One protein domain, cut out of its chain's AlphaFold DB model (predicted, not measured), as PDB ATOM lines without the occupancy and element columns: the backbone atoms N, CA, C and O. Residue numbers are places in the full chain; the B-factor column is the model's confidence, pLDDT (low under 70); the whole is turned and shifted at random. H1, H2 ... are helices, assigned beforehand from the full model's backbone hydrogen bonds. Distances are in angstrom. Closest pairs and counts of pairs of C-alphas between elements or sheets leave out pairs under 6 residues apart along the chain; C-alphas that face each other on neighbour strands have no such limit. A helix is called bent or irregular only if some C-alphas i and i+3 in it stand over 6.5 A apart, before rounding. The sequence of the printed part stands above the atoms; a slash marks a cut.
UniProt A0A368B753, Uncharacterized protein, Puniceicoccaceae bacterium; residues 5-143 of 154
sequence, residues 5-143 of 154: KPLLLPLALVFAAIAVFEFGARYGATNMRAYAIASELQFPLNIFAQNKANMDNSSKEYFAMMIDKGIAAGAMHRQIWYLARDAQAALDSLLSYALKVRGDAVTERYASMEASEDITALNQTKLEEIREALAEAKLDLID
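This is residues 5 to 143 of the 154 residues of an uncharacterized protein of Puniceicoccaceae bacterium (UniProt A0A368B753). The long helix H1 sticks out with residues 5 to 25; beside its other end H2 and H3a complete an up-and-down bundle, and H4, paired with H3b, crosses H2 and H3a. The printed part has 139 residues with four named helices, all helix in class. It is loose, radius of gyration of the C-alphas 19.3 A, spanning 72 by 35 by 28 A.

H1, residues 5 to 51, runs 69.7 A from C-alpha 5, (-78.849, -42.900, -163.494). H2 is residues 57 to 78. H3, residues 85 to 114, assigned as one helix by its hydrogen bonds, is bent, C-alphas 101 and 104 being 8.6 A apart; its arms are H3a, 85 to 101, and H3b, 104 to 114. H4, 124 to 143, ends at C-alpha 143, (-32.096, -20.974, -139.473).

H1 touches H2 with residues 34 to 48 alone, a hairpin, closest at C-alphas Leu 41 and Gly 70, 5.6 A. Every O i to N i+4 pair is within hydrogen-bond range in H2, H3a and H4, 39 of 43 in H1, 6 of 7 in H3b.

The printed part has no cut and no long link. Residues 81 and 114 to 122 have pLDDT under 70.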
ATOM      1  N   LYS A   5     -78.561 -43.445-164.834       72.88
ATOM      2  CA  LYS A   5     -78.849 -42.900-163.494       72.88
ATOM      3  C   LYS A   5     -78.772 -43.927-162.348       72.88
ATOM      4  O   LYS A   5     -78.116 -43.602-161.360       72.88
ATOM      5  N   PRO A   6     -79.358 -45.138-162.443       81.50
ATOM      6  CA  PRO A   6     -79.277 -46.109-161.348       81.50
ATOM      7  C   PRO A   6     -77.875 -46.711-161.165       81.50
ATOM      8  O   PRO A   6     -77.573 -47.218-160.091       81.50
ATOM      9  N   LEU A   7     -77.002 -46.630-162.176       83.06
ATOM     10  CA  LEU A   7     -75.613 -47.102-162.118       83.06
ATOM     11  C   LEU A   7     -74.649 -46.066-161.523       83.06
ATOM     12  O   LEU A   7     -73.573 -46.443-161.067       83.06
ATOM     13  N   LEU A   8     -75.021 -44.782-161.481       86.44
ATOM     14  CA  LEU A   8     -74.145 -43.720-160.969       86.44
ATOM     15  C   LEU A   8     -73.862 -43.862-159.470       86.44
ATOM     16  O   LEU A   8     -72.728 -43.653-159.052       86.44
ATOM     17  N   LEU A   9     -74.862 -44.240-158.668       85.81
ATOM     18  CA  LEU A   9     -74.704 -44.364-157.216       85.81
ATOM     19  C   LEU A   9     -73.793 -45.547-156.814       85.81
ATOM     20  O   LEU A   9     -72.850 -45.319-156.055       85.81
ATOM     21  N   PRO A  10     -73.981 -46.778-157.336       89.75
ATOM     22  CA  PRO A  10     -73.044 -47.877-157.095       89.75
ATOM     23  C   PRO A  10     -71.626 -47.560-157.580       89.75
ATOM     24  O   PRO A  10     -70.655 -47.862-156.894       89.75
ATOM     25  N   LEU A  11     -71.500 -46.919-158.744       89.00
ATOM     26  CA  LEU A  11     -70.202 -46.572-159.310       89.00
ATOM     27  C   LEU A  11     -69.475 -45.523-158.452       89.00
ATOM     28  O   LEU A  11     -68.284 -45.665-158.186       89.00
ATOM     29  N   ALA A  12     -70.197 -44.516-157.953       88.75
ATOM     30  CA  ALA A  12     -69.660 -43.531-157.019       88.75
ATOM     31  C   ALA A  12     -69.187 -44.177-155.707       88.75
ATOM     32  O   ALA A  12     -68.132 -43.810-155.199       88.75
ATOM     33  N   LEU A  13     -69.918 -45.171-155.188       89.50
ATOM     34  CA  LEU A  13     -69.507 -45.925-153.999       89.50
ATOM     35  C   LEU A  13     -68.215 -46.717-154.228       89.50
ATOM     36  O   LEU A  13     -67.336 -46.704-153.369       89.50
ATOM     37  N   VAL A  14     -68.067 -47.365-155.387       89.81
ATOM     38  CA  VAL A  14     -66.834 -48.086-155.741       89.81
ATOM     39  C   VAL A  14     -65.652 -47.121-155.845       89.81
ATOM     40  O   VAL A  14     -64.606 -47.375-155.252       89.81
ATOM     41  N   PHE A  15     -65.818 -45.985-156.528       88.25
ATOM     42  CA  PHE A  15     -64.757 -44.980-156.618       88.25
ATOM     43  C   PHE A  15     -64.409 -44.367-155.258       88.25
ATOM     44  O   PHE A  15     -63.231 -44.174-154.970       88.25
ATOM     45  N   ALA A  16     -65.399 -44.119-154.398       85.19
ATOM     46  CA  ALA A  16     -65.162 -43.645-153.039       85.19
ATOM     47  C   ALA A  16     -64.368 -44.669-152.212       85.19
ATOM     48  O   ALA A  16     -63.410 -44.299-151.535       85.19
ATOM     49  N   ALA A  17     -64.708 -45.957-152.305       84.19
ATOM     50  CA  ALA A  17     -63.983 -47.018-151.612       84.19
ATOM     51  C   ALA A  17     -62.525 -47.145-152.092       84.19
ATOM     52  O   ALA A  17     -61.619 -47.243-151.265       84.19
ATOM     53  N   ILE A  18     -62.286 -47.082-153.410       83.50
ATOM     54  CA  ILE A  18     -60.930 -47.091-153.986       83.50
ATOM     55  C   ILE A  18     -60.140 -45.875-153.499       83.50
ATOM     56  O   ILE A  18     -59.011 -46.026-153.038       83.50
ATOM     57  N   ALA A  19     -60.742 -44.683-153.532       81.88
ATOM     58  CA  ALA A  19     -60.091 -43.457-153.088       81.88
ATOM     59  C   ALA A  19     -59.678 -43.524-151.608       81.88
ATOM     60  O   ALA A  19     -58.550 -43.169-151.276       81.88
ATOM     61  N   VAL A  20     -60.550 -44.028-150.725       79.25
ATOM     62  CA  VAL A  20     -60.239 -44.193-149.294       79.25
ATOM     63  C   VAL A  20     -59.102 -45.194-149.085       79.25
ATOM     64  O   VAL A  20     -58.182 -44.922-148.311       79.25
ATOM     65  N   PHE A  21     -59.134 -46.331-149.783       79.62
ATOM     66  CA  PHE A  21     -58.095 -47.351-149.656       79.62
ATOM     67  C   PHE A  21     -56.740 -46.857-150.174       79.62
ATOM     68  O   PHE A  21     -55.732 -46.981-149.477       79.62
ATOM     69  N   GLU A  22     -56.703 -46.249-151.362       77.25
ATOM     70  CA  GLU A  22     -55.469 -45.704-151.930       77.25
ATOM     71  C   GLU A  22     -54.899 -44.574-151.079       77.25
ATOM     72  O   GLU A  22     -53.690 -44.536-150.846       77.25
ATOM     73  N   PHE A  23     -55.749 -43.673-150.581       76.56
ATOM     74  CA  PHE A  23     -55.306 -42.585-149.717       76.56
ATOM     75  C   PHE A  23     -54.741 -43.127-148.400       76.56
ATOM     76  O   PHE A  23     -53.650 -42.727-147.999       76.56
ATOM     77  N   GLY A  24     -55.416 -44.095-147.773       77.75
ATOM     78  CA  GLY A  24     -54.943 -44.745-146.548       77.75
ATOM     79  C   GLY A  24     -53.624 -45.502-146.735       77.75
ATOM     80  O   GLY A  24     -52.704 -45.346-145.932       77.75
ATOM     81  N   ALA A  25     -53.489 -46.274-147.817       79.69
ATOM     82  CA  ALA A  25     -52.271 -47.024-148.121       79.69
ATOM     83  C   ALA A  25     -51.085 -46.097-148.428       79.69
ATOM     84  O   ALA A  25     -49.992 -46.293-147.895       79.69
ATOM     85  N   ARG A  26     -51.300 -45.051-149.242       79.44
ATOM     86  CA  ARG A  26     -50.270 -44.043-149.535       79.44
ATOM     87  C   ARG A  26     -49.879 -43.276-148.277       79.44
ATOM     88  O   ARG A  26     -48.693 -43.084-148.045       79.44
ATOM     89  N   TYR A  27     -50.845 -42.896-147.442       83.62
ATOM     90  CA  TYR A  27     -50.574 -42.239-146.165       83.62
ATOM     91  C   TYR A  27     -49.712 -43.121-145.253       83.62
ATOM     92  O   TYR A  27     -48.670 -42.681-144.774       83.62
ATOM     93  N   GLY A  28     -50.087 -44.389-145.061       84.81
ATOM     94  CA  GLY A  28     -49.296 -45.336-144.271       84.81
ATOM     95  C   GLY A  28     -47.872 -45.513-144.811       84.81
ATOM     96  O   GLY A  28     -46.908 -45.402-144.054       84.81
ATOM     97  N   ALA A  29     -47.725 -45.715-146.124       87.69
ATOM     98  CA  ALA A  29     -46.425 -45.903-146.769       87.69
ATOM     99  C   ALA A  29     -45.517 -44.669-146.643       87.69
ATOM    100  O   ALA A  29     -44.336 -44.800-146.320       87.69
ATOM    101  N   THR A  30     -46.060 -43.468-146.847       90.00
ATOM    102  CA  THR A  30     -45.313 -42.210-146.726       90.00
ATOM    103  C   THR A  30     -44.810 -41.991-145.299       90.00
ATOM    104  O   THR A  30     -43.655 -41.612-145.106       90.00
ATOM    105  N   ASN A  31     -45.634 -42.288-144.292       90.81
ATOM    106  CA  ASN A  31     -45.243 -42.164-142.888       90.81
ATOM    107  C   ASN A  31     -44.178 -43.181-142.481       90.81
ATOM    108  O   ASN A  31     -43.178 -42.819-141.866       90.81
ATOM    109  N   MET A  32     -44.344 -44.442-142.884       91.75
ATOM    110  CA  MET A  32     -43.332 -45.472-142.643       91.75
ATOM    111  C   MET A  32     -42.006 -45.135-143.322       91.75
ATOM    112  O   MET A  32     -40.945 -45.360-142.746       91.75
ATOM    113  N   ARG A  33     -42.048 -44.531-144.514       91.62
ATOM    114  CA  ARG A  33     -40.843 -44.083-145.212       91.62
ATOM    115  C   ARG A  33     -40.117 -42.956-144.475       91.62
ATOM    116  O   ARG A  33     -38.892 -42.970-144.459       91.62
ATOM    117  N   ALA A  34     -40.831 -42.036-143.826       93.50
ATOM    118  CA  ALA A  34     -40.201 -41.007-142.995       93.50
ATOM    119  C   ALA A  34     -39.429 -41.632-141.819       93.50
ATOM    120  O   ALA A  34     -38.259 -41.313-141.610       93.50
ATOM    121  N   TYR A  35     -40.039 -42.597-141.120       93.88
ATOM    122  CA  TYR A  35     -39.363 -43.348-140.054       93.88
ATOM    123  C   TYR A  35     -38.183 -44.179-140.560       93.88
ATOM    124  O   TYR A  35     -37.156 -44.251-139.885       93.88
ATOM    125  N   ALA A  36     -38.315 -44.804-141.733       93.81
ATOM    126  CA  ALA A  36     -37.248 -45.592-142.338       93.81
ATOM    127  C   ALA A  36     -36.044 -44.711-142.686       93.81
ATOM    128  O   ALA A  36     -34.940 -45.015-142.250       93.81
ATOM    129  N   ILE A  37     -36.262 -43.577-143.365       93.75
ATOM    130  CA  ILE A  37     -35.196 -42.612-143.681       93.75
ATOM    131  C   ILE A  37     -34.503 -42.145-142.400       93.75
ATOM    132  O   ILE A  37     -33.274 -42.115-142.344       93.75
ATOM    133  N   ALA A  38     -35.276 -41.817-141.360       93.44
ATOM    134  CA  ALA A  38     -34.703 -41.423-140.084       93.44
ATOM    135  C   ALA A  38     -33.843 -42.556-139.483       93.44
ATOM    136  O   ALA A  38     -32.666 -42.386-139.173       93.44
ATOM    137  N   SER A  39     -34.388 -43.762-139.386       91.94
ATOM    138  CA  SER A  39     -33.671 -44.897-138.795       91.94
ATOM    139  C   SER A  39     -32.398 -45.259-139.576       91.94
ATOM    140  O   SER A  39     -31.349 -45.502-138.981       91.94
ATOM    141  N   GLU A  40     -32.462 -45.238-140.911       92.75
ATOM    142  CA  GLU A  40     -31.330 -45.523-141.799       92.75
ATOM    143  C   GLU A  40     -30.223 -44.467-141.700       92.75
ATOM    144  O   GLU A  40     -29.044 -44.814-141.748       92.75
ATOM    145  N   LEU A  41     -30.579 -43.190-141.534       93.75
ATOM    146  CA  LEU A  41     -29.613 -42.098-141.402       93.75
ATOM    147  C   LEU A  41     -28.970 -42.050-140.006       93.75
ATOM    148  O   LEU A  41     -27.825 -41.614-139.870       93.75
ATOM    149  N   GLN A  42     -29.658 -42.526-138.968       94.44
ATOM    150  CA  GLN A  42     -29.181 -42.444-137.587       94.44
ATOM    151  C   GLN A  42     -27.859 -43.196-137.370       94.44
ATOM    152  O   GLN A  42     -26.937 -42.666-136.747       94.44
ATOM    153  N   PHE A  43     -27.742 -44.417-137.895       93.31
ATOM    154  CA  PHE A  43     -26.537 -45.236-137.738       93.31
ATOM    155  C   PHE A  43     -25.269 -44.593-138.338       93.31
ATOM    156  O   PHE A  43     -24.320 -44.360-137.582       93.31
ATOM    157  N   PRO A  44     -25.213 -44.266-139.647       93.75
ATOM    158  CA  PRO A  44     -24.014 -43.677-140.238       93.75
ATOM    159  C   PRO A  44     -23.683 -42.319-139.618       93.75
ATOM    160  O   PRO A  44     -22.507 -42.009-139.429       93.75
ATOM    161  N   LEU A  45     -24.697 -41.538-139.235       94.69
ATOM    162  CA  LEU A  45     -24.512 -40.241-138.595       94.69
ATOM    163  C   LEU A  45     -23.850 -40.360-137.218       94.69
ATOM    164  O   LEU A  45     -22.895 -39.636-136.944       94.69
ATOM    165  N   ASN A  46     -24.303 -41.298-136.382       94.12
ATOM    166  CA  ASN A  46     -23.709 -41.547-135.068       94.12
ATOM    167  C   ASN A  46     -22.252 -42.000-135.186       94.12
ATOM    168  O   ASN A  46     -21.378 -41.480-134.491       94.12
ATOM    169  N   ILE A  47     -21.980 -42.935-136.098       93.25
ATOM    170  CA  ILE A  47     -20.630 -43.447-136.335       93.25
ATOM    171  C   ILE A  47     -19.707 -42.324-136.811       93.25
ATOM    172  O   ILE A  47     -18.616 -42.160-136.256       93.25
ATOM    173  N   PHE A  48     -20.157 -41.510-137.768       94.00
ATOM    174  CA  PHE A  48     -19.398 -40.369-138.266       94.00
ATOM    175  C   PHE A  48     -19.158 -39.329-137.170       94.00
ATOM    176  O   PHE A  48     -18.012 -38.969-136.929       94.00
ATOM    177  N   ALA A  49     -20.193 -38.881-136.458       92.94
ATOM    178  CA  ALA A  49     -20.063 -37.847-135.431       92.94
ATOM    179  C   ALA A  49     -19.115 -38.253-134.289       92.94
ATOM    180  O   ALA A  49     -18.332 -37.426-133.825       92.94
ATOM    181  N   GLN A  50     -19.143 -39.522-133.869       92.25
ATOM    182  CA  GLN A  50     -18.309 -40.020-132.771       92.25
ATOM    183  C   GLN A  50     -16.867 -40.322-133.197       92.25
ATOM    184  O   GLN A  50     -15.940 -40.126-132.413       92.25
ATOM    185  N   ASN A  51     -16.657 -40.793-134.430       92.19
ATOM    186  CA  ASN A  51     -15.369 -41.358-134.848       92.19
ATOM    187  C   ASN A  51     -14.659 -40.554-135.941       92.19
ATOM    188  O   ASN A  51     -13.562 -40.940-136.342       92.19
ATOM    189  N   LYS A  52     -15.219 -39.427-136.406       88.69
ATOM    190  CA  LYS A  52     -14.647 -38.613-137.496       88.69
ATOM    191  C   LYS A  52     -13.156 -38.333-137.318       88.69
ATOM    192  O   LYS A  52     -12.426 -38.371-138.298       88.69
ATOM    193  N   ALA A  53     -12.684 -38.047-136.105       89.25
ATOM    194  CA  ALA A  53     -11.268 -37.756-135.869       89.25
ATOM    195  C   ALA A  53     -10.351 -38.965-136.144       89.25
ATOM    196  O   ALA A  53      -9.252 -38.788-136.663       89.25
ATOM    197  N   ASN A  54     -10.837 -40.175-135.865       92.19
ATOM    198  CA  ASN A  54     -10.064 -41.419-135.899       92.19
ATOM    199  C   ASN A  54     -10.275 -42.237-137.183       92.19
ATOM    200  O   ASN A  54      -9.557 -43.204-137.416       92.19
ATOM    201  N   MET A  55     -11.253 -41.871-138.012       93.44
ATOM    202  CA  MET A  55     -11.493 -42.525-139.298       93.44
ATOM    203  C   MET A  55     -10.393 -42.200-140.311       93.44
ATOM    204  O   MET A  55      -9.961 -41.047-140.440       93.44
ATOM    205  N   ASP A  56     -10.005 -43.199-141.098       95.38
ATOM    206  CA  ASP A  56      -9.223 -42.986-142.309       95.38
ATOM    207  C   ASP A  56     -10.042 -42.217-143.366       95.38
ATOM    208  O   ASP A  56     -11.263 -42.055-143.261       95.38
ATOM    209  N   ASN A  57      -9.360 -41.704-144.390       94.25
ATOM    210  CA  ASN A  57      -9.991 -40.855-145.401       94.25
ATOM    211  C   ASN A  57     -11.047 -41.595-146.235       94.25
ATOM    212  O   ASN A  57     -12.068 -40.994-146.562       94.25
ATOM    213  N   SER A  58     -10.847 -42.885-146.523       92.81
ATOM    214  CA  SER A  58     -11.807 -43.673-147.303       92.81
ATOM    215  C   SER A  58     -13.091 -43.897-146.509       92.81
ATOM    216  O   SER A  58     -14.184 -43.632-147.010       92.81
ATOM    217  N   SER A  59     -12.968 -44.269-145.232       92.88
ATOM    218  CA  SER A  59     -14.120 -44.396-144.336       92.88
ATOM    219  C   SER A  59     -14.867 -43.068-144.178       92.88
ATOM    220  O   SER A  59     -16.095 -43.038-144.264       92.88
ATOM    221  N   LYS A  60     -14.148 -41.950-143.999       93.81
ATOM    222  CA  LYS A  60     -14.754 -40.608-143.909       93.81
ATOM    223  C   LYS A  60     -15.596 -40.280-145.133       93.81
ATOM    224  O   LYS A  60     -16.717 -39.803-144.980       93.81
ATOM    225  N   GLU A  61     -15.056 -40.513-146.323       93.25
ATOM    226  CA  GLU A  61     -15.741 -40.224-147.579       93.25
ATOM    227  C   GLU A  61     -16.961 -41.129-147.783       93.25
ATOM    228  O   GLU A  61     -18.037 -40.646-148.146       93.25
ATOM    229  N   TYR A  62     -16.831 -42.418-147.463       92.88
ATOM    230  CA  TYR A  62     -17.930 -43.377-147.530       92.88
ATOM    231  C   TYR A  62     -19.101 -42.978-146.619       92.88
ATOM    232  O   TYR A  62     -20.241 -42.860-147.078       92.88
ATOM    233  N   PHE A  63     -18.828 -42.698-145.340       94.88
ATOM    234  CA  PHE A  63     -19.864 -42.265-144.402       94.88
ATOM    235  C   PHE A  63     -20.431 -40.893-144.768       94.88
ATOM    236  O   PHE A  63     -21.645 -40.712-144.691       94.88
ATOM    237  N   ALA A  64     -19.598 -39.949-145.221       94.56
ATOM    238  CA  ALA A  64     -20.079 -38.660-145.711       94.56
ATOM    239  C   ALA A  64     -21.054 -38.845-146.880       94.56
ATOM    240  O   ALA A  64     -22.136 -38.279-146.850       94.56
ATOM    241  N   MET A  65     -20.745 -39.711-147.851       92.88
ATOM    242  CA  MET A  65     -21.668 -40.034-148.944       92.88
ATOM    243  C   MET A  65     -22.991 -40.614-148.460       92.88
ATOM    244  O   MET A  65     -24.043 -40.215-148.960       92.88
ATOM    245  N   MET A  66     -22.954 -41.560-147.525       94.12
ATOM    246  CA  MET A  66     -24.170 -42.177-147.001       94.12
ATOM    247  C   MET A  66     -25.048 -41.149-146.276       94.12
ATOM    248  O   MET A  66     -26.255 -41.099-146.505       94.12
ATOM    249  N   ILE A  67     -24.428 -40.288-145.465       96.44
ATOM    250  CA  ILE A  67     -25.104 -39.208-144.740       96.44
ATOM    251  C   ILE A  67     -25.676 -38.181-145.715       96.44
ATOM    252  O   ILE A  67     -26.857 -37.870-145.626       96.44
ATOM    253  N   ASP A  68     -24.881 -37.692-146.668       95.12
ATOM    254  CA  ASP A  68     -25.305 -36.682-147.640       95.12
ATOM    255  C   ASP A  68     -26.521 -37.178-148.454       95.12
ATOM    256  O   ASP A  68     -27.494 -36.444-148.630       95.12
ATOM    257  N   LYS A  69     -26.513 -38.453-148.882       92.88
ATOM    258  CA  LYS A  69     -27.659 -39.092-149.556       92.88
ATOM    259  C   LYS A  69     -28.883 -39.195-148.647       92.88
ATOM    260  O   LYS A  69     -29.993 -38.938-149.104       92.88
ATOM    261  N   GLY A  70     -28.694 -39.568-147.382       94.25
ATOM    262  CA  GLY A  70     -29.781 -39.653-146.407       94.25
ATOM    263  C   GLY A  70     -30.396 -38.289-146.086       94.25
ATOM    264  O   GLY A  70     -31.618 -38.178-146.024       94.25
ATOM    265  N   ILE A  71     -29.578 -37.234-145.972       96.81
ATOM    266  CA  ILE A  71     -30.054 -35.856-145.790       96.81
ATOM    267  C   ILE A  71     -30.871 -35.419-147.009       96.81
ATOM    268  O   ILE A  71     -31.985 -34.937-146.838       96.81
ATOM    269  N   ALA A  72     -30.366 -35.629-148.229       94.62
ATOM    270  CA  ALA A  72     -31.102 -35.291-149.446       94.62
ATOM    271  C   ALA A  72     -32.426 -36.063-149.556       94.62
ATOM    272  O   ALA A  72     -33.465 -35.475-149.848       94.62
ATOM    273  N   ALA A  73     -32.421 -37.370-149.273       94.44
ATOM    274  CA  ALA A  73     -33.631 -38.186-149.280       94.44
ATOM    275  C   ALA A  73     -34.655 -37.708-148.241       94.44
ATOM    276  O   ALA A  73     -35.841 -37.622-148.551       94.44
ATOM    277  N   GLY A  74     -34.208 -37.375-147.028       95.38
ATOM    278  CA  GLY A  74     -35.078 -36.857-145.977       95.38
ATOM    279  C   GLY A  74     -35.625 -35.469-146.289       95.38
ATOM    280  O   GLY A  74     -36.822 -35.255-146.125       95.38
ATOM    281  N   ALA A  75     -34.795 -34.559-146.802       95.81
ATOM    282  CA  ALA A  75     -35.219 -33.227-147.229       95.81
ATOM    283  C   ALA A  75     -36.298 -33.309-148.320       95.81
ATOM    284  O   ALA A  75     -37.361 -32.712-148.185       95.81
ATOM    285  N   MET A  76     -36.080 -34.143-149.340       94.69
ATOM    286  CA  MET A  76     -37.076 -34.412-150.383       94.69
ATOM    287  C   MET A  76     -38.365 -35.020-149.819       94.69
ATOM    288  O   MET A  76     -39.463 -34.694-150.261       94.69
ATOM    289  N   HIS A  77     -38.255 -35.923-148.840       94.75
ATOM    290  CA  HIS A  77     -39.422 -36.568-148.235       94.75
ATOM    291  C   HIS A  77     -40.226 -35.614-147.337       94.75
ATOM    292  O   HIS A  77     -41.444 -35.763-147.254       94.75
ATOM    293  N   ARG A  78     -39.589 -34.603-146.719       92.81
ATOM    294  CA  ARG A  78     -40.281 -33.549-145.945       92.81
ATOM    295  C   ARG A  78     -41.247 -32.723-146.787       92.81
ATOM    296  O   ARG A  78     -42.246 -32.263-146.249       92.81
ATOM    297  N   GLN A  79     -40.984 -32.557-148.083       90.19
ATOM    298  CA  GLN A  79     -41.851 -31.780-148.977       90.19
ATOM    299  C   GLN A  79     -43.206 -32.460-149.254       90.19
ATOM    300  O   GLN A  79     -44.077 -31.895-149.917       90.19
ATOM    301  N   ILE A  80     -43.427 -33.682-148.751       86.44
ATOM    302  CA  ILE A  80     -44.705 -34.372-148.897       86.44
ATOM    303  C   ILE A  80     -45.739 -33.784-147.929       86.44
ATOM    304  O   ILE A  80     -45.626 -33.907-146.714       86.44
ATOM    305  N   TRP A  81     -46.819 -33.241-148.496       68.44
ATOM    306  CA  TRP A  81     -47.907 -32.542-147.793       68.44
ATOM    307  C   TRP A  81     -48.564 -33.323-146.630       68.44
ATOM    308  O   TRP A  81     -49.096 -32.716-145.706       68.44
ATOM    309  N   TYR A  82     -48.571 -34.662-146.656       73.19
ATOM    310  CA  TYR A  82     -49.359 -35.493-145.728       73.19
ATOM    311  C   TYR A  82     -48.508 -36.431-144.862       73.19
ATOM    312  O   TYR A  82     -48.699 -37.651-144.883       73.19
ATOM    313  N   LEU A  83     -47.591 -35.870-144.073       86.38
ATOM    314  CA  LEU A  83     -46.943 -36.605-142.986       86.38
ATOM    315  C   LEU A  83     -47.772 -36.523-141.696       86.38
ATOM    316  O   LEU A  83     -48.314 -35.485-141.325       86.38
ATOM    317  N   ALA A  84     -47.886 -37.651-141.004       89.62
ATOM    318  CA  ALA A  84     -48.339 -37.719-139.627       89.62
ATOM    319  C   ALA A  84     -47.366 -36.929-138.752       89.62
ATOM    320  O   ALA A  84     -46.152 -37.006-138.951       89.62
ATOM    321  N   ARG A  85     -47.898 -36.233-137.744       89.81
ATOM    322  CA  ARG A  85     -47.113 -35.383-136.840       89.81
ATOM    323  C   ARG A  85     -45.886 -36.099-136.273       89.81
ATOM    324  O   ARG A  85     -44.799 -35.540-136.304       89.81
ATOM    325  N   ASP A  86     -46.051 -37.331-135.800       91.50
ATOM    326  CA  ASP A  86     -44.960 -38.083-135.169       91.50
ATOM    327  C   ASP A  86     -43.900 -38.531-136.185       91.50
ATOM    328  O   ASP A  86     -42.704 -38.480-135.905       91.50
ATOM    329  N   ALA A  87     -44.328 -38.901-137.396       91.81
ATOM    330  CA  ALA A  87     -43.426 -39.289-138.479       91.81
ATOM    331  C   ALA A  87     -42.608 -38.089-138.972       91.81
ATOM    332  O   ALA A  87     -41.399 -38.199-139.176       91.81
ATOM    333  N   GLN A  88     -43.262 -36.932-139.104       93.19
ATOM    334  CA  GLN A  88     -42.598 -35.671-139.401       93.19
ATOM    335  C   GLN A  88     -41.636 -35.284-138.276       93.19
ATOM    336  O   GLN A  88     -40.485 -34.988-138.554       93.19
ATOM    337  N   ALA A  89     -42.054 -35.347-137.010       92.81
ATOM    338  CA  ALA A  89     -41.200 -34.994-135.878       92.81
ATOM    339  C   ALA A  89     -39.950 -35.885-135.781       92.81
ATOM    340  O   ALA A  89     -38.858 -35.383-135.517       92.81
ATOM    341  N   ALA A  90     -40.085 -37.192-136.026       93.31
ATOM    342  CA  ALA A  90     -38.952 -38.113-136.053       93.31
ATOM    343  C   ALA A  90     -37.971 -37.788-137.193       93.31
ATOM    344  O   ALA A  90     -36.756 -37.763-136.977       93.31
ATOM    345  N   LEU A  91     -38.497 -37.503-138.388       95.00
ATOM    346  CA  LEU A  91     -37.694 -37.105-139.541       95.00
ATOM    347  C   LEU A  91     -36.994 -35.759-139.302       95.00
ATOM    348  O   LEU A  91     -35.784 -35.660-139.494       95.00
ATOM    349  N   ASP A  92     -37.731 -34.756-138.828       95.25
ATOM    350  CA  ASP A  92     -37.250 -33.400-138.562       95.25
ATOM    351  C   ASP A  92     -36.177 -33.406-137.477       95.25
ATOM    352  O   ASP A  92     -35.107 -32.839-137.676       95.25
ATOM    353  N   SER A  93     -36.404 -34.119-136.370       93.81
ATOM    354  CA  SER A  93     -35.429 -34.226-135.283       93.81
ATOM    355  C   SER A  93     -34.089 -34.764-135.777       93.81
ATOM    356  O   SER A  93     -33.031 -34.254-135.390       93.81
ATOM    357  N   LEU A  94     -34.106 -35.803-136.614       95.75
ATOM    358  CA  LEU A  94     -32.867 -36.366-137.124       95.75
ATOM    359  C   LEU A  94     -32.240 -35.487-138.205       95.75
ATOM    360  O   LEU A  94     -31.026 -35.295-138.185       95.75
ATOM    361  N   LEU A  95     -33.037 -34.934-139.121       96.25
ATOM    362  CA  LEU A  95     -32.534 -34.034-140.156       96.25
ATOM    363  C   LEU A  95     -31.913 -32.777-139.554       96.25
ATOM    364  O   LEU A  95     -30.830 -32.396-139.983       96.25
ATOM    365  N   SER A  96     -32.509 -32.190-138.515       96.06
ATOM    366  CA  SER A  96     -31.905 -31.089-137.759       96.06
ATOM    367  C   SER A  96     -30.517 -31.463-137.241       96.06
ATOM    368  O   SER A  96     -29.578 -30.677-137.353       96.06
ATOM    369  N   TYR A  97     -30.355 -32.663-136.676       95.25
ATOM    370  CA  TYR A  97     -29.048 -33.116-136.204       95.25
ATOM    371  C   TYR A  97     -28.074 -33.365-137.365       95.25
ATOM    372  O   TYR A  97     -26.940 -32.889-137.332       95.25
ATOM    373  N   ALA A  98     -28.517 -34.031-138.428       96.25
ATOM    374  CA  ALA A  98     -27.696 -34.324-139.598       96.25
ATOM    375  C   ALA A  98     -27.212 -33.049-140.307       96.25
ATOM    376  O   ALA A  98     -26.033 -32.935-140.648       96.25
ATOM    377  N   LEU A  99     -28.089 -32.053-140.452       96.38
ATOM    378  CA  LEU A  99     -27.778 -30.739-141.012       96.38
ATOM    379  C   LEU A  99     -26.807 -29.951-140.121       96.38
ATOM    380  O   LEU A  99     -25.938 -29.262-140.645       96.38
ATOM    381  N   LYS A 100     -26.847 -30.104-138.792       94.62
ATOM    382  CA  LYS A 100     -25.804 -29.534-137.914       94.62
ATOM    383  C   LYS A 100     -24.438 -30.187-138.124       94.62
ATOM    384  O   LYS A 100     -23.416 -29.518-138.026       94.62
ATOM    385  N   VAL A 101     -24.407 -31.492-138.392       94.19
ATOM    386  CA  VAL A 101     -23.151 -32.245-138.551       94.19
ATOM    387  C   VAL A 101     -22.534 -32.048-139.941       94.19
ATOM    388  O   VAL A 101     -21.306 -31.990-140.060       94.19
ATOM    389  N   ARG A 102     -23.358 -31.981-140.995       94.81
ATOM    390  CA  ARG A 102     -22.911 -32.007-142.402       94.81
ATOM    391  C   ARG A 102     -23.634 -31.043-143.350       94.81
ATOM    392  O   ARG A 102     -23.346 -31.086-144.541       94.81
ATOM    393  N   GLY A 103     -24.507 -30.163-142.858       92.06
ATOM    394  CA  GLY A 103     -25.381 -29.303-143.669       92.06
ATOM    395  C   GLY A 103     -24.661 -28.499-144.748       92.06
ATOM    396  O   GLY A 103     -25.008 -28.603-145.918       92.06
ATOM    397  N   ASP A 104     -23.616 -27.753-144.389       93.88
ATOM    398  CA  ASP A 104     -22.890 -26.936-145.374       93.88
ATOM    399  C   ASP A 104     -22.242 -27.790-146.464       93.88
ATOM    400  O   ASP A 104     -22.302 -27.475-147.651       93.88
ATOM    401  N   ALA A 105     -21.681 -28.928-146.068       93.69
ATOM    402  CA  ALA A 105     -20.925 -29.768-146.971       93.69
ATOM    403  C   ALA A 105     -21.819 -30.652-147.864       93.69
ATOM    404  O   ALA A 105     -21.408 -30.995-148.971       93.69
ATOM    405  N   VAL A 106     -23.045 -30.998-147.439       93.88
ATOM    406  CA  VAL A 106     -24.039 -31.613-148.340       93.88
ATOM    407  C   VAL A 106     -24.567 -30.593-149.351       93.88
ATOM    408  O   VAL A 106     -24.700 -30.929-150.527       93.88
ATOM    409  N   THR A 107     -24.796 -29.340-148.945       93.00
ATOM    410  CA  THR A 107     -25.180 -28.263-149.871       93.00
ATOM    411  C   THR A 107     -24.101 -28.032-150.930       93.00
ATOM    412  O   THR A 107     -24.412 -28.000-152.119       93.00
ATOM    413  N   GLU A 108     -22.834 -27.941-150.522       92.06
ATOM    414  CA  GLU A 108     -21.702 -27.778-151.443       92.06
ATOM    415  C   GLU A 108     -21.581 -28.961-152.411       92.06
ATOM    416  O   GLU A 108     -21.430 -28.768-153.617       92.06
ATOM    417  N   ARG A 109     -21.736 -30.193-151.910       89.31
ATOM    418  CA  ARG A 109     -21.705 -31.399-152.739       89.31
ATOM    419  C   ARG A 109     -22.737 -31.348-153.863       89.31
ATOM    420  O   ARG A 109     -22.368 -31.539-155.019       89.31
ATOM    421  N   TYR A 110     -24.007 -31.102-153.545       89.06
ATOM    422  CA  TYR A 110     -25.061 -31.068-154.563       89.06
ATOM    423  C   TYR A 110     -24.964 -29.841-155.482       89.06
ATOM    424  O   TYR A 110     -25.326 -29.947-156.649       89.06
ATOM    425  N   ALA A 111     -24.405 -28.717-155.020       87.62
ATOM    426  CA  ALA A 111     -24.081 -27.588-155.895       87.62
ATOM    427  C   ALA A 111     -22.951 -27.931-156.886       87.62
ATOM    428  O   ALA A 111     -23.038 -27.609-158.066       87.62
ATOM    429  N   SER A 112     -21.911 -28.643-156.437       86.00
ATOM    430  CA  SER A 112     -20.768 -29.026-157.281       86.00
ATOM    431  C   SER A 112     -21.105 -30.066-158.360       86.00
ATOM    432  O   SER A 112     -20.427 -30.123-159.383       86.00
ATOM    433  N   MET A 113     -22.172 -30.853-158.177       81.94
ATOM    434  CA  MET A 113     -22.637 -31.838-159.168       81.94
ATOM    435  C   MET A 113     -23.146 -31.194-160.465       81.94
ATOM    436  O   MET A 113     -23.033 -31.807-161.522       81.94
ATOM    437  N   GLU A 114     -23.648 -29.956-160.405       68.06
ATOM    438  CA  GLU A 114     -24.032 -29.172-161.588       68.06
ATOM    439  C   GLU A 114     -22.818 -28.829-162.466       68.06
ATOM    440  O   GLU A 114     -22.920 -28.779-163.688       68.06
ATOM    441  N   ALA A 115     -21.654 -28.627-161.841       61.41
ATOM    442  CA  ALA A 115     -20.414 -28.257-162.518       61.41
ATOM    443  C   ALA A 115     -19.632 -29.463-163.071       61.41
ATOM    444  O   ALA A 115     -18.613 -29.276-163.737       61.41
ATOM    445  N   SER A 116     -20.069 -30.694-162.785       59.50
ATOM    446  CA  SER A 116     -19.422 -31.911-163.283       59.50
ATOM    447  C   SER A 116     -20.025 -32.347-164.621       59.50
ATOM    448  O   SER A 116     -21.239 -32.396-164.751       59.50
ATOM    449  N   GLU A 117     -19.207 -32.712-165.612       53.53
ATOM    450  CA  GLU A 117     -19.684 -33.238-166.911       53.53
ATOM    451  C   GLU A 117     -20.357 -34.630-166.801       53.53
ATOM    452  O   GLU A 117     -20.920 -35.134-167.770       53.53
ATOM    453  N   ASP A 118     -20.371 -35.231-165.606       51.81
ATOM    454  CA  ASP A 118     -20.918 -36.560-165.288       51.81
ATOM    455  C   ASP A 118     -22.439 -36.569-164.994       51.81
ATOM    456  O   ASP A 118     -22.972 -37.509-164.394       51.81
ATOM    457  N   ILE A 119     -23.187 -35.554-165.454       53.97
ATOM    458  CA  ILE A 119     -24.664 -35.481-165.370       53.97
ATOM    459  C   ILE A 119     -25.304 -36.463-166.369       53.97
ATOM    460  O   ILE A 119     -26.047 -36.104-167.279       53.97
ATOM    461  N   THR A 120     -25.015 -37.751-166.214       53.84
ATOM    462  CA  THR A 120     -25.758 -38.840-166.860       53.84
ATOM    463  C   THR A 120     -26.544 -39.682-165.849       53.84
ATOM    464  O   THR A 120     -27.434 -40.425-166.255       53.84
ATOM    465  N   ALA A 121     -26.315 -39.517-164.534       56.38
ATOM    466  CA  ALA A 121     -27.004 -40.281-163.481       56.38
ATOM    467  C   ALA A 121     -28.171 -39.545-162.777       56.38
ATOM    468  O   ALA A 121     -29.080 -40.193-162.259       56.38
ATOM    469  N   LEU A 122     -28.182 -38.207-162.762       60.75
ATOM    470  CA  LEU A 122     -29.266 -37.368-162.232       60.75
ATOM    471  C   LEU A 122     -29.663 -36.373-163.324       60.75
ATOM    472  O   LEU A 122     -28.830 -35.586-163.751       60.75
ATOM    473  N   ASN A 123     -30.913 -36.390-163.789       76.38
ATOM    474  CA  ASN A 123     -31.407 -35.322-164.665       76.38
ATOM    475  C   ASN A 123     -31.331 -33.982-163.902       76.38
ATOM    476  O   ASN A 123     -31.660 -33.957-162.715       76.38
ATOM    477  N   GLN A 124     -30.922 -32.891-164.561       80.50
ATOM    478  CA  GLN A 124     -30.784 -31.545-163.977       80.50
ATOM    479  C   GLN A 124     -32.009 -31.136-163.145       80.50
ATOM    480  O   GLN A 124     -31.862 -30.606-162.050       80.50
ATOM    481  N   THR A 125     -33.215 -31.491-163.599       85.00
ATOM    482  CA  THR A 125     -34.464 -31.264-162.854       85.00
ATOM    483  C   THR A 125     -34.451 -31.901-161.463       85.00
ATOM    484  O   THR A 125     -34.850 -31.274-160.490       85.00
ATOM    485  N   LYS A 126     -33.961 -33.140-161.338       85.88
ATOM    486  CA  LYS A 126     -33.914 -33.841-160.049       85.88
ATOM    487  C   LYS A 126     -32.865 -33.248-159.118       85.88
ATOM    488  O   LYS A 126     -33.047 -33.270-157.904       85.88
ATOM    489  N   LEU A 127     -31.763 -32.757-159.682       88.69
ATOM    490  CA  LEU A 127     -30.734 -32.070-158.915       88.69
ATOM    491  C   LEU A 127     -31.271 -30.758-158.333       88.69
ATOM    492  O   LEU A 127     -31.021 -30.480-157.162       88.69
ATOM    493  N   GLU A 128     -32.048 -30.008-159.115       90.62
ATOM    494  CA  GLU A 128     -32.680 -28.773-158.651       90.62
ATOM    495  C   GLU A 128     -33.679 -29.038-157.522       90.62
ATOM    496  O   GLU A 128     -33.559 -28.437-156.459       90.62
ATOM    497  N   GLU A 129     -34.562 -30.032-157.679       92.38
ATOM    498  CA  GLU A 129     -35.493 -30.432-156.613       92.38
ATOM    499  C   GLU A 129     -34.760 -30.754-155.298       92.38
ATOM    500  O   GLU A 129     -35.171 -30.326-154.221       92.38
ATOM    501  N   ILE A 130     -33.638 -31.485-155.373       92.69
ATOM    502  CA  ILE A 130     -32.834 -31.811-154.186       92.69
ATOM    503  C   ILE A 130     -32.277 -30.542-153.540       92.69
ATOM    504  O   ILE A 130     -32.278 -30.429-152.314       92.69
ATOM    505  N   ARG A 131     -31.787 -29.587-154.334       92.88
ATOM    506  CA  ARG A 131     -31.225 -28.333-153.819       92.88
ATOM    507  C   ARG A 131     -32.287 -27.466-153.160       92.88
ATOM    508  O   ARG A 131     -32.033 -26.959-152.069       92.88
ATOM    509  N   GLU A 132     -33.452 -27.336-153.783       94.62
ATOM    510  CA  GLU A 132     -34.597 -26.620-153.217       94.62
ATOM    511  C   GLU A 132     -35.019 -27.246-151.885       94.62
ATOM    512  O   GLU A 132     -35.095 -26.549-150.872       94.62
ATOM    513  N   ALA A 133     -35.176 -28.571-151.847       95.50
ATOM    514  CA  ALA A 133     -35.540 -29.290-150.632       95.50
ATOM    515  C   ALA A 133     -34.494 -29.136-149.518       95.50
ATOM    516  O   ALA A 133     -34.842 -28.966-148.350       95.50
ATOM    517  N   LEU A 134     -33.201 -29.177-149.856       95.75
ATOM    518  CA  LEU A 134     -32.116 -28.948-148.898       95.75
ATOM    519  C   LEU A 134     -32.122 -27.517-148.355       95.75
ATOM    520  O   LEU A 134     -31.912 -27.323-147.156       95.75
ATOM    521  N   ALA A 135     -32.349 -26.525-149.217       94.88
ATOM    522  CA  ALA A 135     -32.417 -25.124-148.823       94.88
ATOM    523  C   ALA A 135     -33.599 -24.871-147.879       94.88
ATOM    524  O   ALA A 135     -33.420 -24.256-146.828       94.88
ATOM    525  N   GLU A 136     -34.775 -25.405-148.208       94.69
ATOM    526  CA  GLU A 136     -35.971 -25.332-147.369       94.69
ATOM    527  C   GLU A 136     -35.762 -26.045-146.026       94.69
ATOM    528  O   GLU A 136     -36.003 -25.468-144.967       94.69
ATOM    529  N   ALA A 137     -35.218 -27.266-146.039       94.38
ATOM    530  CA  ALA A 137     -34.925 -28.001-144.812       94.38
ATOM    531  C   ALA A 137     -33.923 -27.256-143.918       94.38
ATOM    532  O   ALA A 137     -34.109 -27.217-142.705       94.38
ATOM    533  N   LYS A 138     -32.879 -26.637-144.483       93.31
ATOM    534  CA  LYS A 138     -31.923 -25.824-143.716       93.31
ATOM    535  C   LYS A 138     -32.595 -24.582-143.128       93.31
ATOM    536  O   LYS A 138     -32.441 -24.318-141.936       93.31
ATOM    537  N   LEU A 139     -33.381 -23.876-143.937       93.19
ATOM    538  CA  LEU A 139     -34.119 -22.696-143.506       93.19
ATOM    539  C   LEU A 139     -35.028 -23.022-142.313       93.19
ATOM    540  O   LEU A 139     -34.978 -22.335-141.297       93.19
ATOM    541  N   ASP A 140     -35.833 -24.076-142.419       92.25
ATOM    542  CA  ASP A 140     -36.834 -24.420-141.410       92.25
ATOM    543  C   ASP A 140     -36.225 -25.054-140.158       92.25
ATOM    544  O   ASP A 140     -36.617 -24.731-139.037       92.25
ATOM    545  N   LEU A 141     -35.276 -25.977-140.337       93.25
ATOM    546  CA  LEU A 141     -34.771 -26.827-139.257       93.25
ATOM    547  C   LEU A 141     -33.512 -26.289-138.578       93.25
ATOM    548  O   LEU A 141     -33.149 -26.799-137.513       93.25
ATOM    549  N   ILE A 142     -32.836 -25.310-139.183       92.75
ATOM    550  CA  ILE A 142     -31.620 -24.687-138.645       92.75
ATOM    551  C   ILE A 142     -31.827 -23.187-138.446       92.75
ATOM    552  O   ILE A 142     -31.720 -22.716-137.315       92.75
ATOM    553  N   ASP A 143     -32.144 -22.445-139.509       87.06
ATOM    554  CA  ASP A 143     -32.096 -20.974-139.473       87.06
ATOM    555  C   ASP A 143     -33.299 -20.360-138.739       87.06
ATOM    556  O   ASP A 143     -33.156 -19.374-138.012       87.06
TER     557      ASP A 143